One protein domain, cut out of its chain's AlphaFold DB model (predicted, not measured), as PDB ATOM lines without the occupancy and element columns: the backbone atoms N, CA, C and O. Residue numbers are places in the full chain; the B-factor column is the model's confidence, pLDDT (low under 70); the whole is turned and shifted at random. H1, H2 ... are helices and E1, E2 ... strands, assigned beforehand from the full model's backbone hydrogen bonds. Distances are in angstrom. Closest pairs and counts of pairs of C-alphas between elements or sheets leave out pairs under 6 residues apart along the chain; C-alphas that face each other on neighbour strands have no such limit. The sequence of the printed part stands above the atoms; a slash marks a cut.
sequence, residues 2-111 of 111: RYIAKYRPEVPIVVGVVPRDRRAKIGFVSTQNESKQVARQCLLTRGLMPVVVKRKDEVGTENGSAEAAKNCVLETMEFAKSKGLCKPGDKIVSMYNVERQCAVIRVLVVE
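This is residues 2 to 111 of the 111 residues of the protein "Hypothetical protein" of Pyramimonas obovata (UniProt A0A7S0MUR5). A pair of parallel strands, E1 and E2, is sandwiched between H2, mainly by E2, and the long H3, mainly by E1, while the hairpin E3 and E4 packs through E3 on H3. The short H1 sits by the end where E1 and E2 begin. The printed part has 110 residues, in the order H1, E1, H2, E2, H3, E3, E4, with two two-stranded sheets, E1 and E2 parallel, E3 and E4 antiparallel; the class is mixed. It is compact, with a radius of gyration of the C-alphas of 13.7 A and spans of 35 by 31 by 25 A.

Begin at H1, residues 2 to 6: its Ala 5 is 7.5 A, C-alpha to C-alpha, from Ile 13 of E1, residues 13 to 17. E1, H2, residues 35 to 42, and E2, residues 48 to 52, form a strand-helix-strand unit, two parallel neighbour strands with a helix between, its crossover right-handed. Look for N 15 and O 49, 2.9 A apart. The closest C-alphas of H2 and E2 are Ala 39 and Pro 50, 5.2 A. For H3, residues 65 to 82, find Thr 76, its C-alpha 5.4 A from that of Gly 16 in E1. The C-alphas of Ala 66 in H3 and Val 98 in E3, residues 91 to 98, are also 5.4 A apart. E3 and E4, residues 102 to 109, form a hairpin; N 94 and O 106 are 2.8 A apart. H2 and H3 are apart. In H1, H2 and H3 every O i to N i+4 pair is within hydrogen-bond range.

Find C-alpha 2 at (2.239, -2.810, -12.846), where H1 begins. H3 runs 26.2 A from C-alpha 65 at (9.230, 18.728, -10.369). E3 and E4 each measure 22.0 A, and E4 ends at C-alpha 109, (7.573, 10.986, -31.463).

The C-alphas of Gln 32 and Gly 89, the two farthest apart, are 38.0 A apart. The printed part has no cut. The links E1 to H2 and E2 to H3 are long. Residues 26 to 31, 55 to 64 and 99 to 101 have pLDDT under 70.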
ATOM      1  N   ARG A   2       3.036  -1.565 -13.003       94.44
ATOM      2  CA  ARG A   2       2.239  -2.810 -12.846       94.44
ATOM      3  C   ARG A   2       0.778  -2.681 -13.296       94.44
ATOM      4  O   ARG A   2       0.267  -3.593 -13.929       94.44
ATOM      5  N   TYR A   3       0.147  -1.529 -13.049       94.00
ATOM      6  CA  TYR A   3      -1.190  -1.235 -13.577       94.00
ATOM      7  C   TYR A   3      -1.252  -1.268 -15.107       94.00
ATOM      8  O   TYR A   3      -2.194  -1.823 -15.646       94.00
ATOM      9  N   ILE A   4      -0.231  -0.761 -15.802       95.12
ATOM     10  CA  ILE A   4      -0.149  -0.825 -17.271       95.12
ATOM     11  C   ILE A   4       0.024  -2.285 -17.710       95.12
ATOM     12  O   ILE A   4      -0.713  -2.773 -18.559       95.12
ATOM     13  N   ALA A   5       0.942  -3.015 -17.071       96.75
ATOM     14  CA  ALA A   5       1.197  -4.420 -17.386       96.75
ATOM     15  C   ALA A   5      -0.019  -5.337 -17.150       96.75
ATOM     16  O   ALA A   5      -0.160  -6.349 -17.837       96.75
ATOM     17  N   LYS A   6      -0.923  -4.978 -16.222       97.56
ATOM     18  CA  LYS A   6      -2.200  -5.680 -15.999       97.56
ATOM     19  C   LYS A   6      -3.029  -5.772 -17.285       97.56
ATOM     20  O   LYS A   6      -3.626  -6.814 -17.523       97.56
ATOM     21  N   TYR A   7      -3.015  -4.729 -18.114       97.31
ATOM     22  CA  TYR A   7      -3.751  -4.680 -19.382       97.31
ATOM     23  C   TYR A   7      -3.040  -5.390 -20.541       97.31
ATOM     24  O   TYR A   7      -3.542  -5.361 -21.656       97.31
ATOM     25  N   ARG A   8      -1.899  -6.051 -20.287       96.25
ATOM     26  CA  ARG A   8      -1.176  -6.896 -21.255       96.25
ATOM     27  C   ARG A   8      -0.972  -6.228 -22.631       96.25
ATOM     28  O   ARG A   8      -1.301  -6.853 -23.637       96.25
ATOM     29  N   PRO A   9      -0.414  -5.003 -22.703       96.62
ATOM     30  CA  PRO A   9      -0.097  -4.405 -23.994       96.62
ATOM     31  C   PRO A   9       0.875  -5.298 -24.779       96.62
ATOM     32  O   PRO A   9       1.719  -5.980 -24.191       96.62
ATOM     33  N   GLU A  10       0.752  -5.284 -26.105       95.75
ATOM     34  CA  GLU A  10       1.639  -6.034 -27.007       95.75
ATOM     35  C   GLU A  10       3.039  -5.412 -27.093       95.75
ATOM     36  O   GLU A  10       4.021  -6.106 -27.349       95.75
ATOM     37  N   VAL A  11       3.138  -4.111 -26.814       94.88
ATOM     38  CA  VAL A  11       4.393  -3.356 -26.811       94.88
ATOM     39  C   VAL A  11       5.170  -3.524 -25.494       94.88
ATOM     40  O   VAL A  11       4.563  -3.673 -24.426       94.88
ATOM     41  N   PRO A  12       6.515  -3.464 -25.526       94.94
ATOM     42  CA  PRO A  12       7.330  -3.495 -24.314       94.94
ATOM     43  C   PRO A  12       7.091  -2.254 -23.442       94.94
ATOM     44  O   PRO A  12       6.936  -1.139 -23.939       94.94
ATOM     45  N   ILE A  13       7.110  -2.432 -22.119       97.00
ATOM     46  CA  ILE A  13       6.935  -1.347 -21.148       97.00
ATOM     47  C   ILE A  13       8.292  -1.037 -20.517       97.00
ATOM     48  O   ILE A  13       8.715  -1.700 -19.567       97.00
ATOM     49  N   VAL A  14       8.972  -0.004 -21.005       96.12
ATOM     50  CA  VAL A  14      10.229   0.460 -20.400       96.12
ATOM     51  C   VAL A  14       9.922   1.276 -19.141       96.12
ATOM     52  O   VAL A  14       9.113   2.200 -19.165       96.12
ATOM     53  N   VAL A  15      10.545   0.921 -18.015       95.38
ATOM     54  CA  VAL A  15      10.302   1.563 -16.714       95.38
ATOM     55  C   VAL A  15      11.564   2.277 -16.246       95.38
ATOM     56  O   VAL A  15      12.495   1.631 -15.768       95.38
ATOM     57  N   GLY A  16      11.566   3.609 -16.322       93.44
ATOM     58  CA  GLY A  16      12.597   4.454 -15.718       93.44
ATOM     59  C   GLY A  16      12.486   4.465 -14.193       93.44
ATOM     60  O   GLY A  16      11.622   5.127 -13.619       93.44
ATOM     61  N   VAL A  17      13.348   3.712 -13.514       91.75
ATOM     62  CA  VAL A  17      13.415   3.656 -12.054       91.75
ATOM     63  C   VAL A  17      14.291   4.794 -11.544       91.75
ATOM     64  O   VAL A  17      15.511   4.791 -11.716       91.75
ATOM     65  N   VAL A  18      13.654   5.753 -10.875       87.50
ATOM     66  CA  VAL A  18      14.294   6.967 -10.360       87.50
ATOM     67  C   VAL A  18      15.187   6.655  -9.139       87.50
ATOM     68  O   VAL A  18      14.717   6.033  -8.172       87.50
ATOM     69  N   PRO A  19      16.469   7.074  -9.142       85.06
ATOM     70  CA  PRO A  19      17.375   7.061  -7.987       85.06
ATOM     71  C   PRO A  19      16.808   7.751  -6.736       85.06
ATOM     72  O   PRO A  19      16.026   8.694  -6.840       85.06
ATOM     73  N   ARG A  20      17.172   7.274  -5.536       79.94
ATOM     74  CA  ARG A  20      16.597   7.734  -4.251       79.94
ATOM     75  C   ARG A  20      16.749   9.244  -4.034       79.94
ATOM     76  O   ARG A  20      15.820   9.884  -3.556       79.94
ATOM     77  N   ASP A  21      17.887   9.791  -4.425       74.88
ATOM     78  CA  ASP A  21      18.262  11.204  -4.371       74.88
ATOM     79  C   ASP A  21      17.391  12.107  -5.262       74.88
ATOM     80  O   ASP A  21      17.088  13.234  -4.877       74.88
ATOM     81  N   ARG A  22      16.892  11.614  -6.407       74.00
ATOM     82  CA  ARG A  22      16.008  12.386  -7.309       74.00
ATOM     83  C   ARG A  22      14.519  12.289  -6.953       74.00
ATOM     84  O   ARG A  22      13.714  13.110  -7.394       74.00
ATOM     85  N   ARG A  23      14.122  11.314  -6.126       77.12
ATOM     86  CA  ARG A  23      12.706  11.051  -5.792       77.12
ATOM     87  C   ARG A  23      12.008  12.211  -5.085       77.12
ATOM     88  O   ARG A  23      10.813  12.397  -5.305       77.12
ATOM     89  N   ALA A  24      12.730  12.981  -4.268       72.44
ATOM     90  CA  ALA A  24      12.169  14.140  -3.573       72.44
ATOM     91  C   ALA A  24      11.708  15.222  -4.561       72.44
ATOM     92  O   ALA A  24      10.589  15.715  -4.446       72.44
ATOM     93  N   LYS A  25      12.521  15.502  -5.589       71.94
ATOM     94  CA  LYS A  25      12.213  16.493  -6.630       71.94
ATOM     95  C   LYS A  25      11.036  16.070  -7.509       71.94
ATOM     96  O   LYS A  25      10.248  16.905  -7.926       71.94
ATOM     97  N   ILE A  26      10.870  14.770  -7.751       69.06
ATOM     98  CA  ILE A  26       9.837  14.218  -8.652       69.06
ATOM     99  C   ILE A  26       8.540  13.859  -7.888       69.06
ATOM    100  O   ILE A  26       7.584  13.327  -8.447       69.06
ATOM    101  N   GLY A  27       8.475  14.142  -6.582       64.69
ATOM    102  CA  GLY A  27       7.279  13.875  -5.784       64.69
ATOM    103  C   GLY A  27       6.989  12.380  -5.613       64.69
ATOM    104  O   GLY A  27       5.835  11.975  -5.548       64.69
ATOM    105  N   PHE A  28       8.004  11.519  -5.535       69.62
ATOM    106  CA  PHE A  28       7.772  10.089  -5.313       69.62
ATOM    107  C   PHE A  28       7.453   9.803  -3.835       69.62
ATOM    108  O   PHE A  28       8.148  10.287  -2.944       69.62
ATOM    109  N   VAL A  29       6.418   8.995  -3.564       60.84
ATOM    110  CA  VAL A  29       5.934   8.713  -2.193       60.84
ATOM    111  C   VAL A  29       6.855   7.743  -1.441       60.84
ATOM    112  O   VAL A  29       7.089   7.896  -0.248       60.84
ATOM    113  N   SER A  30       7.418   6.747  -2.133       64.81
ATOM    114  CA  SER A  30       8.294   5.746  -1.513       64.81
ATOM    115  C   SER A  30       9.770   6.117  -1.669       64.81
ATOM    116  O   SER A  30      10.379   5.918  -2.723       64.81
ATOM    117  N   THR A  31      10.370   6.638  -0.603       64.56
ATOM    118  CA  THR A  31      11.804   6.970  -0.537       64.56
ATOM    119  C   THR A  31      12.647   5.877   0.118       64.56
ATOM    120  O   THR A  31      13.868   6.001   0.143       64.56
ATOM    121  N   GLN A  32      12.028   4.811   0.636       71.75
ATOM    122  CA  GLN A  32      12.719   3.817   1.468       71.75
ATOM    123  C   GLN A  32      13.406   2.712   0.655       71.75
ATOM    124  O   GLN A  32      14.530   2.331   0.966       71.75
ATOM    125  N   ASN A  33      12.779   2.235  -0.425       81.50
ATOM    126  CA  ASN A  33      13.329   1.131  -1.218       81.50
ATOM    127  C   ASN A  33      14.478   1.593  -2.123       81.50
ATOM    128  O   ASN A  33      14.348   2.597  -2.834       81.50
ATOM    129  N   GLU A  34      15.559   0.818  -2.187       86.94
ATOM    130  CA  GLU A  34      16.668   1.070  -3.110       86.94
ATOM    131  C   GLU A  34      16.191   0.966  -4.571       86.94
ATOM    132  O   GLU A  34      15.388   0.100  -4.923       86.94
ATOM    133  N   SER A  35      16.686   1.821  -5.470       88.44
ATOM    134  CA  SER A  35      16.272   1.792  -6.883       88.44
ATOM    135  C   SER A  35      16.592   0.462  -7.568       88.44
ATOM    136  O   SER A  35      15.784  -0.028  -8.354       88.44
ATOM    137  N   LYS A  36      17.704  -0.192  -7.210       90.56
ATOM    138  CA  LYS A  36      18.024  -1.537  -7.712       90.56
ATOM    139  C   LYS A  36      17.013  -2.584  -7.241       90.56
ATOM    140  O   LYS A  36      16.643  -3.461  -8.015       90.56
ATOM    141  N   GLN A  37      16.531  -2.485  -6.001       92.19
ATOM    142  CA  GLN A  37      15.487  -3.370  -5.480       92.19
ATOM    143  C   GLN A  37      14.178  -3.193  -6.256       92.19
ATOM    144  O   GLN A  37      13.585  -4.185  -6.674       92.19
ATOM    145  N   VAL A  38      13.757  -1.948  -6.504       91.75
ATOM    146  CA  VAL A  38      12.552  -1.653  -7.298       91.75
ATOM    147  C   VAL A  38      12.693  -2.194  -8.723       91.75
ATOM    148  O   VAL A  38      11.781  -2.856  -9.214       91.75
ATOM    149  N   ALA A  39      13.849  -1.993  -9.361       93.56
ATOM    150  CA  ALA A  39      14.132  -2.540 -10.684       93.56
ATOM    151  C   ALA A  39      14.028  -4.076 -10.701       93.56
ATOM    152  O   ALA A  39      13.313  -4.629 -11.532       93.56
ATOM    153  N   ARG A  40      14.640  -4.774  -9.734       95.06
ATOM    154  CA  ARG A  40      14.517  -6.239  -9.613       95.06
ATOM    155  C   ARG A  40      13.064  -6.686  -9.428       95.06
ATOM    156  O   ARG A  40      12.626  -7.631 -10.071       95.06
ATOM    157  N   GLN A  41      12.288  -5.980  -8.609       94.62
ATOM    158  CA  GLN A  41      10.868  -6.282  -8.391       94.62
ATOM    159  C   GLN A  41       9.981  -6.031  -9.621       94.62
ATOM    160  O   GLN A  41       8.883  -6.590  -9.701       94.62
ATOM    161  N   CYS A  42      10.403  -5.184 -10.563       94.81
ATOM    162  CA  CYS A  42       9.703  -5.001 -11.833       94.81
ATOM    163  C   CYS A  42       9.835  -6.227 -12.745       94.81
ATOM    164  O   CYS A  42       8.881  -6.526 -13.458       94.81
ATOM    165  N   LEU A  43      10.944  -6.973 -12.672       95.75
ATOM    166  CA  LEU A  43      11.179  -8.168 -13.499       95.75
ATOM    167  C   LEU A  43      10.195  -9.315 -13.215       95.75
ATOM    168  O   LEU A  43      10.014 -10.191 -14.052       95.75
ATOM    169  N   LEU A  44       9.507  -9.290 -12.070       96.50
ATOM    170  CA  LEU A  44       8.449 -10.253 -11.733       96.50
ATOM    171  C   LEU A  44       7.160 -10.044 -12.545       96.50
ATOM    172  O   LEU A  44       6.245 -10.858 -12.478       96.50
ATOM    173  N   THR A  45       7.026  -8.920 -13.255       96.69
ATOM    174  CA  THR A  45       5.812  -8.565 -13.996       96.69
ATOM    175  C   THR A  45       6.077  -8.612 -15.499       96.69
ATOM    176  O   THR A  45       6.978  -7.937 -15.992       96.69
ATOM    177  N   ARG A  46       5.257  -9.370 -16.242       94.69
ATOM    178  CA  ARG A  46       5.378  -9.505 -17.704       94.69
ATOM    179  C   ARG A  46       5.438  -8.138 -18.393       94.69
ATOM    180  O   ARG A  46       4.640  -7.251 -18.098       94.69
ATOM    181  N   GLY A  47       6.340  -8.028 -19.366       93.62
ATOM    182  CA  GLY A  47       6.441  -6.882 -20.270       93.62
ATOM    183  C   GLY A  47       7.143  -5.664 -19.675       93.62
ATOM    184  O   GLY A  47       7.421  -4.730 -20.419       93.62
ATOM    185  N   LEU A  48       7.462  -5.661 -18.373       96.50
ATOM    186  CA  LEU A  48       8.241  -4.587 -17.762       96.50
ATOM    187  C   LEU A  48       9.738  -4.774 -18.035       96.50
ATOM    188  O   LEU A  48      10.323  -5.795 -17.685       96.50
ATOM    189  N   MET A  49      10.365  -3.735 -18.577       96.06
ATOM    190  CA  MET A  49      11.806  -3.633 -18.795       96.06
ATOM    191  C   MET A  49      12.357  -2.486 -17.934       96.06
ATOM    192  O   MET A  49      12.333  -1.329 -18.357       96.06
ATOM    193  N   PRO A  50      12.783  -2.761 -16.690       95.44
ATOM    194  CA  PRO A  50      13.255  -1.725 -15.784       95.44
ATOM    195  C   PRO A  50      14.662  -1.250 -16.154       95.44
ATOM    196  O   PRO A  50      15.561  -2.053 -16.393       95.44
ATOM    197  N   VAL A  51      14.866   0.061 -16.107       93.62
ATOM    198  CA  VAL A  51      16.175   0.708 -16.218       93.62
ATOM    199  C   VAL A  51      16.350   1.659 -15.046       93.62
ATOM    200  O   VAL A  51      15.468   2.456 -14.746       93.62
ATOM    201  N   VAL A  52      17.482   1.571 -14.348       91.31
ATOM    202  CA  VAL A  52      17.826   2.573 -13.333       91.31
ATOM    203  C   VAL A  52      18.389   3.785 -14.061       91.31
ATOM    204  O   VAL A  52      19.428   3.691 -14.713       91.31
ATOM    205  N   VAL A  53      17.672   4.898 -13.963       87.81
ATOM    206  CA  VAL A  53      18.012   6.172 -14.608       87.81
ATOM    207  C   VAL A  53      19.332   6.686 -14.021       87.81
ATOM    208  O   VAL A  53      19.534   6.618 -12.805       87.81
ATOM    209  N   LYS A  54      20.266   7.138 -14.867       77.12
ATOM    210  CA  LYS A  54      21.605   7.545 -14.419       77.12
ATOM    211  C   LYS A  54      21.574   9.014 -13.982       77.12
ATOM    212  O   LYS A  54      21.137   9.883 -14.707       77.12
ATOM    213  N   ARG A  55      22.138   9.322 -12.820       64.31
ATOM    214  CA  ARG A  55      23.487   9.893 -12.767       64.31
ATOM    215  C   ARG A  55      23.969  10.983 -13.749       64.31
ATOM    216  O   ARG A  55      25.181  11.043 -13.879       64.31
ATOM    217  N   LYS A  56      23.179  11.742 -14.526       58.00
ATOM    218  CA  LYS A  56      23.762  12.873 -15.286       58.00
ATOM    219  C   LYS A  56      24.010  14.006 -14.282       58.00
ATOM    220  O   LYS A  56      23.095  14.734 -13.925       58.00
ATOM    221  N   ASP A  57      25.234  14.054 -13.753       48.06
ATOM    222  CA  ASP A  57      25.705  15.010 -12.737       48.06
ATOM    223  C   ASP A  57      25.851  16.452 -13.250       48.06
ATOM    224  O   ASP A  57      26.226  17.336 -12.485       48.06
ATOM    225  N   GLU A  58      25.530  16.732 -14.513       46.12
ATOM    226  CA  GLU A  58      25.830  18.025 -15.113       46.12
ATOM    227  C   GLU A  58      24.630  18.666 -15.812       46.12
ATOM    228  O   GLU A  58      23.929  18.058 -16.621       46.12
ATOM    229  N   VAL A  59      24.528  19.964 -15.523       38.69
ATOM    230  CA  VAL A  59      23.826  21.031 -16.240       38.69
ATOM    231  C   VAL A  59      22.342  21.201 -15.920       38.69
ATOM    232  O   VAL A  59      21.446  20.703 -16.594       38.69
ATOM    233  N   GLY A  60      22.108  22.053 -14.925       44.06
ATOM    234  CA  GLY A  60      20.854  22.771 -14.760       44.06
ATOM    235  C   GLY A  60      20.200  22.468 -13.430       44.06
ATOM    236  O   GLY A  60      19.777  21.347 -13.159       44.06
ATOM    237  N   THR A  61      20.089  23.498 -12.601       47.38
ATOM    238  CA  THR A  61      19.079  23.591 -11.554       47.38
ATOM    239  C   THR A  61      17.733  23.213 -12.175       47.38
ATOM    240  O   THR A  61      17.131  24.011 -12.881       47.38
ATOM    241  N   GLU A  62      17.309  21.957 -12.020       54.31
ATOM    242  CA  GLU A  62      15.978  21.506 -12.431       54.31
ATOM    243  C   GLU A  62      14.981  22.317 -11.589       54.31
ATOM    244  O   GLU A  62      14.770  22.027 -10.410       54.31
ATOM    245  N   ASN A  63      14.448  23.391 -12.181       53.81
ATOM    246  CA  ASN A  63      13.709  24.458 -11.497       53.81
ATOM    247  C   ASN A  63      12.256  24.057 -11.188       53.81
ATOM    248  O   ASN A  63      11.436  24.888 -10.804       53.81
ATOM    249  N   GLY A  64      11.923  22.770 -11.314       65.06
ATOM    250  CA  GLY A  64      10.606  22.247 -10.987       65.06
ATOM    251  C   GLY A  64      10.499  20.729 -11.105       65.06
ATOM    252  O   GLY A  64      11.235  20.067 -11.841       65.06
ATOM    253  N   SER A  65       9.518  20.169 -10.394       73.38
ATOM    254  CA  SER A  65       9.230  18.728 -10.369       73.38
ATOM    255  C   SER A  65       8.900  18.165 -11.757       73.38
ATOM    256  O   SER A  65       9.291  17.046 -12.100       73.38
ATOM    257  N   ALA A  66       8.234  18.969 -12.591       78.19
ATOM    258  CA  ALA A  66       7.839  18.591 -13.943       78.19
ATOM    259  C   ALA A  66       9.030  18.418 -14.902       78.19
ATOM    260  O   ALA A  66       9.025  17.493 -15.715       78.19
ATOM    261  N   GLU A  67      10.047  19.279 -14.825       80.62
ATOM    262  CA  GLU A  67      11.243  19.188 -15.675       80.62
ATOM    263  C   GLU A  67      12.086  17.966 -15.305       80.62
ATOM    264  O   GLU A  67      12.448  17.177 -16.178       80.62
ATOM    265  N   ALA A  68      12.288  17.734 -14.005       80.50
ATOM    266  CA  ALA A  68      12.988  16.555 -13.500       80.50
ATOM    267  C   ALA A  68      12.324  15.242 -13.963       80.50
ATOM    268  O   ALA A  68      13.000  14.294 -14.377       80.50
ATOM    269  N   ALA A  69      10.986  15.189 -13.935       82.94
ATOM    270  CA  ALA A  69      10.221  14.036 -14.403       82.94
ATOM    271  C   ALA A  69      10.357  13.824 -15.921       82.94
ATOM    272  O   ALA A  69      10.570  12.694 -16.364       82.94
ATOM    273  N   LYS A  70      10.289  14.899 -16.720       85.50
ATOM    274  CA  LYS A  70      10.499  14.840 -18.177       85.50
ATOM    275  C   LYS A  70      11.902  14.352 -18.531       85.50
ATOM    276  O   LYS A  70      12.030  13.479 -19.382       85.50
ATOM    277  N   ASN A  71      12.932  14.837 -17.842       86.19
ATOM    278  CA  ASN A  71      14.311  14.403 -18.072       86.19
ATOM    279  C   ASN A  71      14.471  12.897 -17.830       86.19
ATOM    280  O   ASN A  71      15.059  12.196 -18.647       86.19
ATOM    281  N   CYS A  72      13.845  12.361 -16.777       87.88
ATOM    282  CA  CYS A  72      13.830  10.917 -16.529       87.88
ATOM    283  C   CYS A  72      13.171  10.124 -17.675       87.88
ATOM    284  O   CYS A  72      13.622   9.023 -18.005       87.88
ATOM    285  N   VAL A  73      12.114  10.662 -18.294       90.56
ATOM    286  CA  VAL A  73      11.474  10.049 -19.472       90.56
ATOM    287  C   VAL A  73      12.423  10.059 -20.670       90.56
ATOM    288  O   VAL A  73      12.556   9.029 -21.328       90.56
ATOM    289  N   LEU A  74      13.118  11.171 -20.922       89.88
ATOM    290  CA  LEU A  74      14.085  11.286 -22.018       89.88
ATOM    291  C   LEU A  74      15.261  10.315 -21.848       89.88
ATOM    292  O   LEU A  74      15.590   9.590 -22.781       89.88
ATOM    293  N   GLU A  75      15.826  10.202 -20.646       90.62
ATOM    294  CA  GLU A  75      16.886   9.227 -20.351       90.62
ATOM    295  C   GLU A  75      16.408   7.775 -20.548       90.62
ATOM    296  O   GLU A  75      17.137   6.911 -21.041       90.62
ATOM    297  N   THR A  76      15.151   7.495 -20.198       92.50
ATOM    298  CA  THR A  76      14.537   6.180 -20.424       92.50
ATOM    299  C   THR A  76      14.323   5.911 -21.918       92.50
ATOM    300  O   THR A  76      14.487   4.776 -22.373       92.50
ATOM    301  N   MET A  77      13.997   6.943 -22.697       92.56
ATOM    302  CA  MET A  77      13.875   6.865 -24.152       92.56
ATOM    303  C   MET A  77      15.235   6.630 -24.822       92.56
ATOM    304  O   MET A  77      15.328   5.774 -25.696       92.56
ATOM    305  N   GLU A  78      16.298   7.319 -24.390       91.88
ATOM    306  CA  GLU A  78      17.674   7.064 -24.849       91.88
ATOM    307  C   GLU A  78      18.064   5.597 -24.616       91.88
ATOM    308  O   GLU A  78      18.593   4.930 -25.510       91.88
ATOM    309  N   PHE A  79      17.730   5.052 -23.442       92.38
ATOM    310  CA  PHE A  79      17.931   3.634 -23.161       92.38
ATOM    311  C   PHE A  79      17.132   2.734 -24.117       92.38
ATOM    312  O   PHE A  79      17.696   1.781 -24.658       92.38
ATOM    313  N   ALA A  80      15.855   3.034 -24.367       93.69
ATOM    314  CA  ALA A  80      15.019   2.259 -25.285       93.69
ATOM    315  C   ALA A  80      15.587   2.241 -26.717       93.69
ATOM    316  O   ALA A  80      15.686   1.166 -27.316       93.69
ATOM    317  N   LYS A  81      16.057   3.395 -27.215       94.12
ATOM    318  CA  LYS A  81      16.768   3.512 -28.499       94.12
ATOM    319  C   LYS A  81      18.027   2.646 -28.518       94.12
ATOM    320  O   LYS A  81      18.213   1.847 -29.431       94.12
ATOM    321  N   SER A  82      18.859   2.733 -27.474       93.50
ATOM    322  CA  SER A  82      20.107   1.956 -27.375       93.50
ATOM    323  C   SER A  82      19.889   0.436 -27.359       93.50
ATOM    324  O   SER A  82      20.794  -0.330 -27.685       93.50
ATOM    325  N   LYS A  83      18.689  -0.013 -26.974       93.94
ATOM    326  CA  LYS A  83      18.279  -1.422 -26.972       93.94
ATOM    327  C   LYS A  83      17.536  -1.843 -28.240       93.94
ATOM    328  O   LYS A  83      17.123  -2.994 -28.319       93.94
ATOM    329  N   GLY A  84      17.366  -0.942 -29.210       93.81
ATOM    330  CA  GLY A  84      16.647  -1.212 -30.454       93.81
ATOM    331  C   GLY A  84      15.142  -1.418 -30.267       93.81
ATOM    332  O   GLY A  84      14.511  -2.033 -31.119       93.81
ATOM    333  N   LEU A  85      14.568  -0.936 -29.156       93.81
ATOM    334  CA  LEU A  85      13.134  -1.069 -28.864       93.81
ATOM    335  C   LEU A  85      12.281  -0.048 -29.626       93.81
ATOM    336  O   LEU A  85      11.090  -0.270 -29.819       93.81
ATOM    337  N   CYS A  86      12.882   1.070 -30.024       94.81
ATOM    338  CA  CYS A  86      12.271   2.097 -30.854       94.81
ATOM    339  C   CYS A  86      13.327   2.735 -31.763       94.81
ATOM    340  O   CYS A  86      14.530   2.662 -31.487       94.81
ATOM    341  N   LYS A  87      12.867   3.358 -32.846       95.25
ATOM    342  CA  LYS A  87      13.676   4.072 -33.837       95.25
ATOM    343  C   LYS A  87      13.160   5.507 -34.011       95.25
ATOM    344  O   LYS A  87      12.003   5.772 -33.680       95.25
ATOM    345  N   PRO A  88      13.987   6.430 -34.534       95.69
ATOM    346  CA  PRO A  88      13.523   7.760 -34.914       95.69
ATOM    347  C   PRO A  88      12.283   7.692 -35.817       95.69
ATOM    348  O   PRO A  88      12.245   6.902 -36.761       95.69
ATOM    349  N   GLY A  89      11.266   8.493 -35.507       95.44
ATOM    350  CA  GLY A  89       9.961   8.509 -36.173       95.44
ATOM    351  C   GLY A  89       8.879   7.638 -35.520       95.44
ATOM    352  O   GLY A  89       7.695   7.859 -35.781       95.44
ATOM    353  N   ASP A  90       9.239   6.700 -34.635       96.12
ATOM    354  CA  ASP A  90       8.255   5.868 -33.934       96.12
ATOM    355  C   ASP A  90       7.427   6.691 -32.935       96.12
ATOM    356  O   ASP A  90       7.911   7.639 -32.312       96.12
ATOM    357  N   LYS A  91       6.167   6.295 -32.731       95.94
ATOM    358  CA  LYS A  91       5.289   6.886 -31.710       95.94
ATOM    359  C   LYS A  91       5.352   6.059 -30.431       95.94
ATOM    360  O   LYS A  91       5.061   4.865 -30.451       95.94
ATOM    361  N   ILE A  92       5.663   6.699 -29.308       95.44
ATOM    362  CA  ILE A  92       5.702   6.069 -27.984       95.44
ATOM    363  C   ILE A  92       4.700   6.717 -27.033       95.44
ATOM    364  O   ILE A  92       4.401   7.907 -27.130       95.44
ATOM    365  N   VAL A  93       4.202   5.941 -26.069       96.19
ATOM    366  CA  VAL A  93       3.368   6.455 -24.977       96.19
ATOM    367  C   VAL A  93       4.242   6.641 -23.743       96.19
ATOM    368  O   VAL A  93       4.792   5.681 -23.206       96.19
ATOM    369  N   SER A  94       4.354   7.881 -23.280       94.25
ATOM    370  CA  SER A  94       5.046   8.231 -22.041       94.25
ATOM    371  C   SER A  94       4.046   8.453 -20.910       94.25
ATOM    372  O   SER A  94       2.976   9.032 -21.113       94.25
ATOM    373  N   MET A  95       4.406   7.996 -19.711       91.94
ATOM    374  CA  MET A  95       3.657   8.245 -18.485       91.94
ATOM    375  C   MET A  95       4.626   8.619 -17.367       91.94
ATOM    376  O   MET A  95       5.562   7.871 -17.082       91.94
ATOM    377  N   TYR A  96       4.376   9.744 -16.707       88.69
ATOM    378  CA  TYR A  96       5.117  10.173 -15.523       88.69
ATOM    379  C   TYR A  96       4.197  10.924 -14.565       88.69
ATOM    380  O   TYR A  96       3.170  11.469 -14.966       88.69
ATOM    381  N   ASN A  97       4.568  10.940 -13.288       84.00
ATOM    382  CA  ASN A  97       3.846  11.705 -12.279       84.00
ATOM    383  C   ASN A  97       4.522  13.061 -12.086       84.00
ATOM    384  O   ASN A  97       5.750  13.147 -12.099       84.00
ATOM    385  N   VAL A  98       3.714  14.092 -11.866       78.19
ATOM    386  CA  VAL A  98       4.152  15.432 -11.471       78.19
ATOM    387  C   VAL A  98       3.547  15.729 -10.102       78.19
ATOM    388  O   VAL A  98       2.357  15.490  -9.889       78.19
ATOM    389  N   GLU A  99       4.374  16.194  -9.160       69.94
ATOM    390  CA  GLU A  99       3.935  16.751  -7.866       69.94
ATOM    391  C   GLU A  99       2.940  15.877  -7.077       69.94
ATOM    392  O   GLU A  99       2.021  16.373  -6.436       69.94
ATOM    393  N   ARG A 100       3.121  14.548  -7.097       66.50
ATOM    394  CA  ARG A 100       2.308  13.541  -6.367       66.50
ATOM    395  C   ARG A 100       0.841  13.399  -6.792       66.50
ATOM    396  O   ARG A 100       0.269  12.353  -6.496       66.50
ATOM    397  N   GLN A 101       0.243  14.384  -7.456       67.44
ATOM    398  CA  GLN A 101      -1.209  14.445  -7.670       67.44
ATOM    399  C   GLN A 101      -1.632  14.170  -9.115       67.44
ATOM    400  O   GLN A 101      -2.730  13.665  -9.338       67.44
ATOM    401  N   CYS A 102      -0.760  14.427 -10.093       78.50
ATOM    402  CA  CYS A 102      -1.130  14.364 -11.505       78.50
ATOM    403  C   CYS A 102      -0.297  13.324 -12.259       78.50
ATOM    404  O   CYS A 102       0.931  13.421 -12.325       78.50
ATOM    405  N   ALA A 103      -0.972  12.347 -12.866       84.25
ATOM    406  CA  ALA A 103      -0.371  11.457 -13.852       84.25
ATOM    407  C   ALA A 103      -0.501  12.091 -15.242       84.25
ATOM    408  O   ALA A 103      -1.604  12.336 -15.723       84.25
ATOM    409  N   VAL A 104       0.630  12.349 -15.890       88.62
ATOM    410  CA  VAL A 104       0.684  12.897 -17.244       88.62
ATOM    411  C   VAL A 104       0.907  11.748 -18.216       88.62
ATOM    412  O   VAL A 104       1.893  11.022 -18.092       88.62
ATOM    413  N   ILE A 105       0.004  11.594 -19.187       93.50
ATOM    414  CA  ILE A 105       0.115  10.622 -20.282       93.50
ATOM    415  C   ILE A 105       0.229  11.400 -21.589       93.50
ATOM    416  O   ILE A 105      -0.586  12.281 -21.858       93.50
ATOM    417  N   ARG A 106       1.254  11.105 -22.395       93.31
ATOM    418  CA  ARG A 106       1.484  11.776 -23.683       93.31
ATOM    419  C   ARG A 106       1.987  10.801 -24.731       93.31
ATOM    420  O   ARG A 106       2.822   9.951 -24.425       93.31
ATOM    421  N   VAL A 107       1.536  10.993 -25.967       95.31
ATOM    422  CA  VAL A 107       2.142  10.368 -27.144       95.31
ATOM    423  C   VAL A 107       3.284  11.261 -27.616       95.31
ATOM    424  O   VAL A 107       3.076  12.451 -27.840       95.31
ATOM    425  N   LEU A 108       4.481  10.697 -27.722       93.69
ATOM    426  CA  LEU A 108       5.688  11.381 -28.178       93.69
ATOM    427  C   LEU A 108       6.184  10.717 -29.460       93.69
ATOM    428  O   LEU A 108       6.012   9.511 -29.640       93.69
ATOM    429  N   VAL A 109       6.810  11.506 -30.327       94.75
ATOM    430  CA  VAL A 109       7.573  10.986 -31.463       94.75
ATOM    431  C   VAL A 109       9.020  10.843 -31.015       94.75
ATOM    432  O   VAL A 109       9.564  11.728 -30.358       94.75
ATOM    433  N   VAL A 110       9.612   9.695 -31.312       93.00
ATOM    434  CA  VAL A 110      11.011   9.407 -31.020       93.00
ATOM    435  C   VAL A 110      11.875  10.194 -32.003       93.00
ATOM    436  O   VAL A 110      11.735  10.015 -33.209       93.00
ATOM    437  N   GLU A 111      12.744  11.064 -31.492       84.06
ATOM    438  CA  GLU A 111      13.703  11.832 -32.312       84.06
ATOM    439  C   GLU A 111      14.938  11.033 -32.742       84.06
ATOM    440  O   GLU A 111      15.303  10.063 -32.035       84.06
TER     441      GLU A 111